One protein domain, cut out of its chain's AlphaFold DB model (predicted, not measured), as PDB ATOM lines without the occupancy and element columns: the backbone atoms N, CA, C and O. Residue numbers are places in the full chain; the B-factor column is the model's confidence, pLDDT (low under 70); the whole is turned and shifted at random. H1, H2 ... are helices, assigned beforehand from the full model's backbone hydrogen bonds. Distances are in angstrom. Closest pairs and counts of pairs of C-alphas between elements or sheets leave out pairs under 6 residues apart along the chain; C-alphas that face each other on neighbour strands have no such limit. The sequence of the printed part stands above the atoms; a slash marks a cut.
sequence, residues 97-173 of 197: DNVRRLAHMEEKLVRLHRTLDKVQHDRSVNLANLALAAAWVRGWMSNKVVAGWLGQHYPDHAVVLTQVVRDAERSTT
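Overview. This is residues 97 to 173 of the 197 residues of the protein "RepB domain-containing protein" of Paraburkholderia ultramafica (UniProt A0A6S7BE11). A long helical arm leads into a small head: H1 and the beginning of H2 follow each other end to end as the arm, and in the head the rest of H2 is met by H3, which turns off across its far end, and by H4, which folds back and crosses H2. Residues 97 to 129 stick out from the head and make most of the length. The printed part has 77 residues with four named helices, in the order H1, H2, H3, H4, and no named strand; the class is all helix. The whole is extended, with a radius of gyration of the C-alphas of 21.5 A, and spans 69 by 22 by 21 A.

Along the chain. Begin with the longest helix, H1, residues 97 to 121: find C-alpha 97 at (374.110, 230.512, 219.663), from where the helix runs 36.3 A to C-alpha 121 at (351.893, 233.130, 248.206). Next look at H2, residues 123 to 142, 28.1 A from first to last C-alpha. H3 is the short one, residues 144 to 153, 14.3 A long. H4 covers residues 155 to 172 and runs 26.1 A to C-alpha 172 at (363.218, 239.813, 267.399).

Arrangement. Start at H1, which touches no helix: H1 and H2 meet only through their link, and H1 is apart from H3 and from H4. Go on to H2, which touches H4 at a steep tilt of 59 degrees, opposite ways; look for the closest C-alphas at Arg 138 and Val 165, 5.7 A apart. H4 touches H2 with residues 161 to 168 alone. H2 and H3 only just touch, only at the corner by their link, with 3 pairs of C-alphas within 8 A; the closest are those of Met 141 and Ala 147, 5.3 A apart. Their lines are about perpendicular, at 86 degrees. H3 and H4 form a helical hairpin: they touch, opposite ways at a steep tilt of 43 degrees, with the closest C-alphas, those of Gly 151 and Ala 158, 5.7 A apart. In H1, H2, H3 and H4 every O i to N i+4 pair is within hydrogen-bond range.

Size, cuts and confidence. The two C-alphas farthest apart are those of Asp 97 and Val 145, 70.1 A. Residues 97 to 129 stand free, of which 97 to 121 belong to H1 and 123 to 129 to H2; the body without them has 44 residues and spans 30 by 17 by 15 A. The links H1 to H2, H2 to H3 and H3 to H4 are tight, and the printed part has no cut. In the B-factor column you will find a mean pLDDT of the printed part of 90.1, and no printed residue is under 70.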
ATOM      1  N   ASP A  97     373.683 231.127 218.397       77.44
ATOM      2  CA  ASP A  97     374.110 230.512 219.663       77.44
ATOM      3  C   ASP A  97     373.690 231.301 220.911       77.44
ATOM      4  O   ASP A  97     373.382 230.712 221.950       77.44
ATOM      5  N   ASN A  98     373.656 232.634 220.827       73.69
ATOM      6  CA  ASN A  98     373.173 233.485 221.912       73.69
ATOM      7  C   ASN A  98     371.656 233.352 222.078       73.69
ATOM      8  O   ASN A  98     371.188 233.326 223.210       73.69
ATOM      9  N   VAL A  99     370.908 233.196 220.980       79.31
ATOM     10  CA  VAL A  99     369.451 232.973 221.019       79.31
ATOM     11  C   VAL A  99     369.129 231.654 221.720       79.31
ATOM     12  O   VAL A  99     368.323 231.624 222.647       79.31
ATOM     13  N   ARG A 100     369.824 230.566 221.360       83.00
ATOM     14  CA  ARG A 100     369.643 229.262 222.016       83.00
ATOM     15  C   ARG A 100     369.995 229.303 223.507       83.00
ATOM     16  O   ARG A 100     369.306 228.689 224.321       83.00
ATOM     17  N   ARG A 101     371.072 230.003 223.879       78.25
ATOM     18  CA  ARG A 101     371.453 230.178 225.291       78.25
ATOM     19  C   ARG A 101     370.411 230.986 226.057       78.25
ATOM     20  O   ARG A 101     370.069 230.591 227.166       78.25
ATOM     21  N   LEU A 102     369.895 232.059 225.462       86.12
ATOM     22  CA  LEU A 102     368.867 232.898 226.067       86.12
ATOM     23  C   LEU A 102     367.570 232.115 226.292       86.12
ATOM     24  O   LEU A 102     367.092 232.099 227.417       86.12
ATOM     25  N   ALA A 103     367.089 231.363 225.299       84.88
ATOM     26  CA  ALA A 103     365.885 230.538 225.432       84.88
ATOM     27  C   ALA A 103     365.987 229.523 226.589       84.88
ATOM     28  O   ALA A 103     365.051 229.325 227.361       84.88
ATOM     29  N   HIS A 104     367.160 228.906 226.770       86.62
ATOM     30  CA  HIS A 104     367.381 228.001 227.898       86.62
ATOM     31  C   HIS A 104     367.443 228.733 229.251       86.62
ATOM     32  O   HIS A 104     367.038 228.187 230.280       86.62
ATOM     33  N   MET A 105     367.962 229.963 229.273       91.25
ATOM     34  CA  MET A 105     367.944 230.801 230.473       91.25
ATOM     35  C   MET A 105     366.527 231.266 230.810       91.25
ATOM     36  O   MET A 105     366.155 231.207 231.977       91.25
ATOM     37  N   GLU A 106     365.726 231.653 229.819       90.56
ATOM     38  CA  GLU A 106     364.315 232.017 229.980       90.56
ATOM     39  C   GLU A 106     363.519 230.864 230.590       90.56
ATOM     40  O   GLU A 106     362.823 231.056 231.585       90.56
ATOM     41  N   GLU A 107     363.696 229.639 230.090       94.31
ATOM     42  CA  GLU A 107     363.037 228.463 230.664       94.31
ATOM     43  C   GLU A 107     363.410 228.262 232.143       94.31
ATOM     44  O   GLU A 107     362.547 228.018 232.991       94.31
ATOM     45  N   LYS A 108     364.700 228.392 232.477       95.62
ATOM     46  CA  LYS A 108     365.177 228.291 233.864       95.62
ATOM     47  C   LYS A 108     364.606 229.395 234.746       95.62
ATOM     48  O   LYS A 108     364.196 229.105 235.869       95.62
ATOM     49  N   LEU A 109     364.555 230.629 234.251       95.56
ATOM     50  CA  LEU A 109     363.997 231.769 234.972       95.56
ATOM     51  C   LEU A 109     362.503 231.590 235.221       95.56
ATOM     52  O   LEU A 109     362.060 231.770 236.349       95.56
ATOM     53  N   VAL A 110     361.741 231.148 234.221       94.38
ATOM     54  CA  VAL A 110     360.308 230.870 234.374       94.38
ATOM     55  C   VAL A 110     360.074 229.751 235.388       94.38
ATOM     56  O   VAL A 110     359.184 229.860 236.232       94.38
ATOM     57  N   ARG A 111     360.880 228.678 235.362       94.56
ATOM     58  CA  ARG A 111     360.805 227.613 236.377       94.56
ATOM     59  C   ARG A 111     361.084 228.159 237.781       94.56
ATOM     60  O   ARG A 111     360.314 227.868 238.692       94.56
ATOM     61  N   LEU A 112     362.138 228.961 237.944       96.00
ATOM     62  CA  LEU A 112     362.502 229.576 239.224       96.00
ATOM     63  C   LEU A 112     361.421 230.536 239.731       96.00
ATOM     64  O   LEU A 112     361.036 230.455 240.896       96.00
ATOM     65  N   HIS A 113     360.896 231.394 238.861       92.38
ATOM     66  CA  HIS A 113     359.848 232.346 239.209       92.38
ATOM     67  C   HIS A 113     358.597 231.622 239.707       92.38
ATOM     68  O   HIS A 113     358.171 231.852 240.829       92.38
ATOM     69  N   ARG A 114     358.130 230.594 238.984       92.38
ATOM     70  CA  ARG A 114     356.999 229.762 239.429       92.38
ATOM     71  C   ARG A 114     357.232 229.099 240.787       92.38
ATOM     72  O   ARG A 114     356.287 228.932 241.551       92.38
ATOM     73  N   THR A 115     358.456 228.657 241.088       90.56
ATOM     74  CA  THR A 115     358.761 228.100 242.420       90.56
ATOM     75  C   THR A 115     358.758 229.171 243.502       90.56
ATOM     76  O   THR A 115     358.292 228.910 244.607       90.56
ATOM     77  N   LEU A 116     359.230 230.374 243.180       90.69
ATOM     78  CA  LEU A 116     359.226 231.512 244.084       90.69
ATOM     79  C   LEU A 116     357.800 231.987 244.359       90.69
ATOM     80  O   LEU A 116     357.469 232.149 245.527       90.69
ATOM     81  N   ASP A 117     356.941 232.110 243.347       88.19
ATOM     82  CA  ASP A 117     355.547 232.537 243.519       88.19
ATOM     83  C   ASP A 117     354.782 231.577 244.430       88.19
ATOM     84  O   ASP A 117     354.101 232.001 245.364       88.19
ATOM     85  N   LYS A 118     354.969 230.265 244.225       86.81
ATOM     86  CA  LYS A 118     354.396 229.224 245.094       86.81
ATOM     87  C   LYS A 118     354.838 229.377 246.548       86.81
ATOM     88  O   LYS A 118     354.030 229.207 247.448       86.81
ATOM     89  N   VAL A 119     356.113 229.688 246.785       87.81
ATOM     90  CA  VAL A 119     356.648 229.883 248.143       87.81
ATOM     91  C   VAL A 119     356.207 231.225 248.733       87.81
ATOM     92  O   VAL A 119     355.996 231.330 249.940       87.81
ATOM     93  N   GLN A 120     356.081 232.265 247.908       88.75
ATOM     94  CA  GLN A 120     355.714 233.608 248.343       88.75
ATOM     95  C   GLN A 120     354.239 233.731 248.711       88.75
ATOM     96  O   GLN A 120     353.953 234.442 249.675       88.75
ATOM     97  N   HIS A 121     353.343 233.038 247.999       83.75
ATOM     98  CA  HIS A 121     351.893 233.130 248.206       83.75
ATOM     99  C   HIS A 121     351.503 232.916 249.675       83.75
ATOM    100  O   HIS A 121     350.789 233.732 250.253       83.75
ATOM    101  N   ASP A 122     352.094 231.905 250.316       85.12
ATOM    102  CA  ASP A 122     351.773 231.559 251.702       85.12
ATOM    103  C   ASP A 122     352.747 232.176 252.716       85.12
ATOM    104  O   ASP A 122     352.586 232.016 253.928       85.12
ATOM    105  N   ARG A 123     353.788 232.887 252.261       86.94
ATOM    106  CA  ARG A 123     354.879 233.343 253.136       86.94
ATOM    107  C   ARG A 123     354.391 234.304 254.213       86.94
ATOM    108  O   ARG A 123     354.815 234.181 255.356       86.94
ATOM    109  N   SER A 124     353.542 235.269 253.865       87.31
ATOM    110  CA  SER A 124     353.060 236.282 254.818       87.31
ATOM    111  C   SER A 124     352.203 235.656 255.921       87.31
ATOM    112  O   SER A 124     352.440 235.912 257.102       87.31
ATOM    113  N   VAL A 125     351.272 234.779 255.543       91.94
ATOM    114  CA  VAL A 125     350.391 234.053 256.467       91.94
ATOM    115  C   VAL A 125     351.195 233.086 257.335       91.94
ATOM    116  O   VAL A 125     351.032 233.071 258.553       91.94
ATOM    117  N   ASN A 126     352.129 232.337 256.747       91.62
ATOM    118  CA  ASN A 126     352.983 231.413 257.491       91.62
ATOM    119  C   ASN A 126     353.889 232.142 258.486       91.62
ATOM    120  O   ASN A 126     354.012 231.698 259.623       91.62
ATOM    121  N   LEU A 127     354.483 233.280 258.110       90.81
ATOM    122  CA  LEU A 127     355.276 234.093 259.037       90.81
ATOM    123  C   LEU A 127     354.428 234.613 260.203       90.81
ATOM    124  O   LEU A 127     354.887 234.573 261.344       90.81
ATOM    125  N   ALA A 128     353.192 235.051 259.945       91.94
ATOM    126  CA  ALA A 128     352.273 235.484 260.996       91.94
ATOM    127  C   ALA A 128     351.897 234.327 261.940       91.94
ATOM    128  O   ALA A 128     351.988 234.473 263.159       91.94
ATOM    129  N   ASN A 129     351.550 233.160 261.389       93.88
ATOM    130  CA  ASN A 129     351.218 231.965 262.167       93.88
ATOM    131  C   ASN A 129     352.409 231.476 263.003       93.88
ATOM    132  O   ASN A 129     352.245 231.140 264.175       93.88
ATOM    133  N   LEU A 130     353.618 231.479 262.435       92.19
ATOM    134  CA  LEU A 130     354.846 231.110 263.141       92.19
ATOM    135  C   LEU A 130     355.178 232.104 264.261       92.19
ATOM    136  O   LEU A 130     355.537 231.682 265.359       92.19
ATOM    137  N   ALA A 131     355.013 233.408 264.024       92.00
ATOM    138  CA  ALA A 131     355.197 234.429 265.054       92.00
ATOM    139  C   ALA A 131     354.181 234.274 266.199       92.00
ATOM    140  O   ALA A 131     354.551 234.368 267.372       92.00
ATOM    141  N   LEU A 132     352.917 233.980 265.873       94.75
ATOM    142  CA  LEU A 132     351.869 233.723 266.860       94.75
ATOM    143  C   LEU A 132     352.169 232.462 267.684       94.75
ATOM    144  O   LEU A 132     352.102 232.508 268.913       94.75
ATOM    145  N   ALA A 133     352.555 231.365 267.028       94.50
ATOM    146  CA  ALA A 133     352.938 230.121 267.692       94.50
ATOM    147  C   ALA A 133     354.137 230.330 268.629       94.50
ATOM    148  O   ALA A 133     354.087 229.937 269.794       94.50
ATOM    149  N   ALA A 134     355.184 231.026 268.173       92.31
ATOM    150  CA  ALA A 134     356.335 231.363 269.008       92.31
ATOM    151  C   ALA A 134     355.939 232.228 270.220       92.31
ATOM    152  O   ALA A 134     356.432 232.009 271.328       92.31
ATOM    153  N   ALA A 135     355.009 233.174 270.047       91.88
ATOM    154  CA  ALA A 135     354.498 233.995 271.142       91.88
ATOM    155  C   ALA A 135     353.723 233.172 272.186       91.88
ATOM    156  O   ALA A 135     353.899 233.398 273.385       91.88
ATOM    157  N   TRP A 136     352.914 232.203 271.749       94.00
ATOM    158  CA  TRP A 136     352.194 231.282 272.633       94.00
ATOM    159  C   TRP A 136     353.144 230.379 273.415       94.00
ATOM    160  O   TRP A 136     353.036 230.287 274.638       94.00
ATOM    161  N   VAL A 137     354.124 229.778 272.732       93.69
ATOM    162  CA  VAL A 137     355.146 228.941 273.373       93.69
ATOM    163  C   VAL A 137     355.934 229.750 274.401       93.69
ATOM    164  O   VAL A 137     356.154 229.281 275.516       93.69
ATOM    165  N   ARG A 138     356.297 230.997 274.081       93.62
ATOM    166  CA  ARG A 138     356.925 231.914 275.042       93.62
ATOM    167  C   ARG A 138     356.032 232.153 276.265       93.62
ATOM    168  O   ARG A 138     356.527 232.131 277.389       93.62
ATOM    169  N   GLY A 139     354.725 232.329 276.059       93.06
ATOM    170  CA  GLY A 139     353.724 232.396 277.124       93.06
ATOM    171  C   GLY A 139     353.754 231.171 278.041       93.06
ATOM    172  O   GLY A 139     353.919 231.316 279.252       93.06
ATOM    173  N   TRP A 140     353.680 229.963 277.479       92.44
ATOM    174  CA  TRP A 140     353.747 228.717 278.249       92.44
ATOM    175  C   TRP A 140     355.057 228.563 279.024       92.44
ATOM    176  O   TRP A 140     355.027 228.262 280.214       92.44
ATOM    177  N   MET A 141     356.198 228.821 278.379       91.19
ATOM    178  CA  MET A 141     357.520 228.683 279.001       91.19
ATOM    179  C   MET A 141     357.790 229.745 280.078       91.19
ATOM    180  O   MET A 141     358.585 229.508 280.985       91.19
ATOM    181  N   SER A 142     357.104 230.893 280.033       90.88
ATOM    182  CA  SER A 142     357.165 231.906 281.099       90.88
ATOM    183  C   SER A 142     356.445 231.490 282.390       90.88
ATOM    184  O   SER A 142     356.780 231.983 283.471       90.88
ATOM    185  N   ASN A 143     355.476 230.570 282.307       94.69
ATOM    186  CA  ASN A 143     354.749 230.077 283.467       94.69
ATOM    187  C   ASN A 143     355.497 228.895 284.099       94.69
ATOM    188  O   ASN A 143     355.563 227.802 283.536       94.69
ATOM    189  N   LYS A 144     356.011 229.098 285.319       91.44
ATOM    190  CA  LYS A 144     356.804 228.098 286.054       91.44
ATOM    191  C   LYS A 144     356.066 226.776 286.284       91.44
ATOM    192  O   LYS A 144     356.710 225.733 286.303       91.44
ATOM    193  N   VAL A 145     354.740 226.809 286.445       93.62
ATOM    194  CA  VAL A 145     353.929 225.599 286.665       93.62
ATOM    195  C   VAL A 145     353.880 224.754 285.395       93.62
ATOM    196  O   VAL A 145     354.136 223.554 285.441       93.62
ATOM    197  N   VAL A 146     353.617 225.394 284.252       91.56
ATOM    198  CA  VAL A 146     353.533 224.723 282.946       91.56
ATOM    199  C   VAL A 146     354.904 224.201 282.528       91.56
ATOM    200  O   VAL A 146     355.017 223.038 282.155       91.56
ATOM    201  N   ALA A 147     355.954 225.013 282.659       90.44
ATOM    202  CA  ALA A 147     357.322 224.592 282.363       90.44
ATOM    203  C   ALA A 147     357.786 223.429 283.263       90.44
ATOM    204  O   ALA A 147     358.416 222.489 282.778       90.44
ATOM    205  N   GLY A 148     357.441 223.459 284.556       90.69
ATOM    206  CA  GLY A 148     357.759 222.388 285.503       90.69
ATOM    207  C   GLY A 148     357.017 221.082 285.210       90.69
ATOM    208  O   GLY A 148     357.627 220.017 285.253       90.69
ATOM    209  N   TRP A 149     355.729 221.161 284.862       94.81
ATOM    210  CA  TRP A 149     354.936 220.000 284.449       94.81
ATOM    211  C   TRP A 149     355.477 219.383 283.154       94.81
ATOM    212  O   TRP A 149     355.662 218.169 283.069       94.81
ATOM    213  N   LEU A 150     355.811 220.225 282.170       93.12
ATOM    214  CA  LEU A 150     356.354 219.773 280.892       93.12
ATOM    215  C   LEU A 150     357.712 219.081 281.067       93.12
ATOM    216  O   LEU A 150     357.954 218.052 280.448       93.12
ATOM    217  N   GLY A 151     358.572 219.600 281.948       91.69
ATOM    218  CA  GLY A 151     359.862 218.983 282.253       91.69
ATOM    219  C   GLY A 151     359.758 217.623 282.953       91.69
ATOM    220  O   GLY A 151     360.642 216.791 282.776       91.69
ATOM    221  N   GLN A 152     358.689 217.379 283.720       92.88
ATOM    222  CA  GLN A 152     358.480 216.111 284.433       92.88
ATOM    223  C   GLN A 152     357.867 215.020 283.550       92.88
ATOM    224  O   GLN A 152     358.242 213.858 283.678       92.88
ATOM    225  N   HIS A 153     356.937 215.380 282.661       93.06
ATOM    226  CA  HIS A 153     356.229 214.407 281.821       93.06
ATOM    227  C   HIS A 153     356.822 214.253 280.415       93.06
ATOM    228  O   HIS A 153     356.761 213.163 279.853       93.06
ATOM    229  N   TYR A 154     357.395 215.320 279.847       94.38
ATOM    230  CA  TYR A 154     357.870 215.368 278.461       94.38
ATOM    231  C   TYR A 154     359.168 216.190 278.318       94.38
ATOM    232  O   TYR A 154     359.165 217.279 277.727       94.38
ATOM    233  N   PRO A 155     360.302 215.681 278.831       91.62
ATOM    234  CA  PRO A 155     361.563 216.423 278.858       91.62
ATOM    235  C   PRO A 155     362.073 216.789 277.455       91.62
ATOM    236  O   PRO A 155     362.515 217.919 277.244       91.62
ATOM    237  N   ASP A 156     361.936 215.893 276.473       93.56
ATOM    238  CA  ASP A 156     362.385 216.135 275.093       93.56
ATOM    239  C   ASP A 156     361.637 217.310 274.446       93.56
ATOM    240  O   ASP A 156     362.234 218.181 273.810       93.56
ATOM    241  N   HIS A 157     360.320 217.393 274.665       92.50
ATOM    242  CA  HIS A 157     359.498 218.494 274.163       92.50
ATOM    243  C   HIS A 157     359.828 219.813 274.869       92.50
ATOM    244  O   HIS A 157     359.886 220.857 274.218       92.50
ATOM    245  N   ALA A 158     360.111 219.778 276.173       91.50
ATOM    246  CA  ALA A 158     360.520 220.966 276.918       91.50
ATOM    247  C   ALA A 158     361.832 221.568 276.385       91.50
ATOM    248  O   ALA A 158     361.944 222.793 276.269       91.50
ATOM    249  N   VAL A 159     362.799 220.730 275.993       93.75
ATOM    250  CA  VAL A 159     364.055 221.189 275.377       93.75
ATOM    251  C   VAL A 159     363.783 221.893 274.047       93.75
ATOM    252  O   VAL A 159     364.264 223.011 273.846       93.75
ATOM    253  N   VAL A 160     362.980 221.287 273.168       94.62
ATOM    254  CA  VAL A 160     362.652 221.864 271.853       94.62
ATOM    255  C   VAL A 160     361.910 223.192 272.002       94.62
ATOM    256  O   VAL A 160     362.299 224.183 271.387       94.62
ATOM    257  N   LEU A 161     360.888 223.267 272.859       93.62
ATOM    258  CA  LEU A 161     360.138 224.510 273.070       93.62
ATOM    259  C   LEU A 161     361.019 225.623 273.651       93.62
ATOM    260  O   LEU A 161     360.898 226.780 273.251       93.62
ATOM    261  N   THR A 162     361.960 225.280 274.531       92.81
ATOM    262  CA  THR A 162     362.935 226.248 275.054       92.81
ATOM    263  C   THR A 162     363.871 226.759 273.954       92.81
ATOM    264  O   THR A 162     364.204 227.946 273.935       92.81
ATOM    265  N   GLN A 163     364.293 225.898 273.021       94.00
ATOM    266  CA  GLN A 163     365.088 226.309 271.857       94.00
ATOM    267  C   GLN A 163     364.296 227.251 270.943       94.00
ATOM    268  O   GLN A 163     364.799 228.319 270.606       94.00
ATOM    269  N   VAL A 164     363.035 226.922 270.641       93.12
ATOM    270  CA  VAL A 164     362.150 227.766 269.820       93.12
ATOM    271  C   VAL A 164     362.004 229.169 270.412       93.12
ATOM    272  O   VAL A 164     362.094 230.155 269.682       93.12
ATOM    273  N   VAL A 165     361.835 229.288 271.733       93.44
ATOM    274  CA  VAL A 165     361.762 230.600 272.401       93.44
ATOM    275  C   VAL A 165     363.069 231.376 272.243       93.44
ATOM    276  O   VAL A 165     363.039 232.550 271.879       93.44
ATOM    277  N   ARG A 166     364.222 230.727 272.453       91.31
ATOM    278  CA  ARG A 166     365.541 231.367 272.287       91.31
ATOM    279  C   ARG A 166     365.763 231.866 270.863       91.31
ATOM    280  O   ARG A 166     366.289 232.962 270.674       91.31
ATOM    281  N   ASP A 167     365.377 231.076 269.868       90.94
ATOM    282  CA  ASP A 167     365.538 231.442 268.463       90.94
ATOM    283  C   ASP A 167     364.587 232.582 268.066       90.94
ATOM    284  O   ASP A 167     365.010 233.522 267.390       90.94
ATOM    285  N   ALA A 168     363.350 232.580 268.573       88.38
ATOM    286  CA  ALA A 168     362.397 233.676 268.380       88.38
ATOM    287  C   ALA A 168     362.850 234.997 269.046       88.38
ATOM    288  O   ALA A 168     362.650 236.093 268.511       88.38
ATOM    289  N   GLU A 169     363.498 234.930 270.210       86.81
ATOM    290  CA  GLU A 169     364.085 236.105 270.867       86.81
ATOM    291  C   GLU A 169     365.267 236.673 270.067       86.81
ATOM    292  O   GLU A 169     365.395 237.894 269.913       86.81
ATOM    293  N   ARG A 170     366.100 235.798 269.492       86.25
ATOM    294  CA  ARG A 170     367.200 236.190 268.598       86.25
ATOM    295  C   ARG A 170     366.708 236.804 267.292       86.25
ATOM    296  O   ARG A 170     367.365 237.703 266.787       86.25
ATOM    297  N   SER A 171     365.575 236.356 266.749       78.69
ATOM    298  CA  SER A 171     365.006 236.956 265.534       78.69
ATOM    299  C   SER A 171     364.362 238.318 265.794       78.69
ATOM    300  O   SER A 171     364.329 239.162 264.903       78.69
ATOM    301  N   THR A 172     363.849 238.542 267.006       76.94
ATOM    302  CA  THR A 172     363.218 239.813 267.399       76.94
ATOM    303  C   THR A 172     364.255 240.872 267.781       76.94
ATOM    304  O   THR A 172     364.026 242.069 267.610       76.94
ATOM    305  N   THR A 173     365.411 240.451 268.300       72.00
ATOM    306  CA  THR A 173     366.495 241.360 268.676       72.00
ATOM    307  C   THR A 173     367.430 241.608 267.487       72.00
ATOM    308  O   THR A 173     367.998 240.666 266.938       72.00
TER     309      THR A 173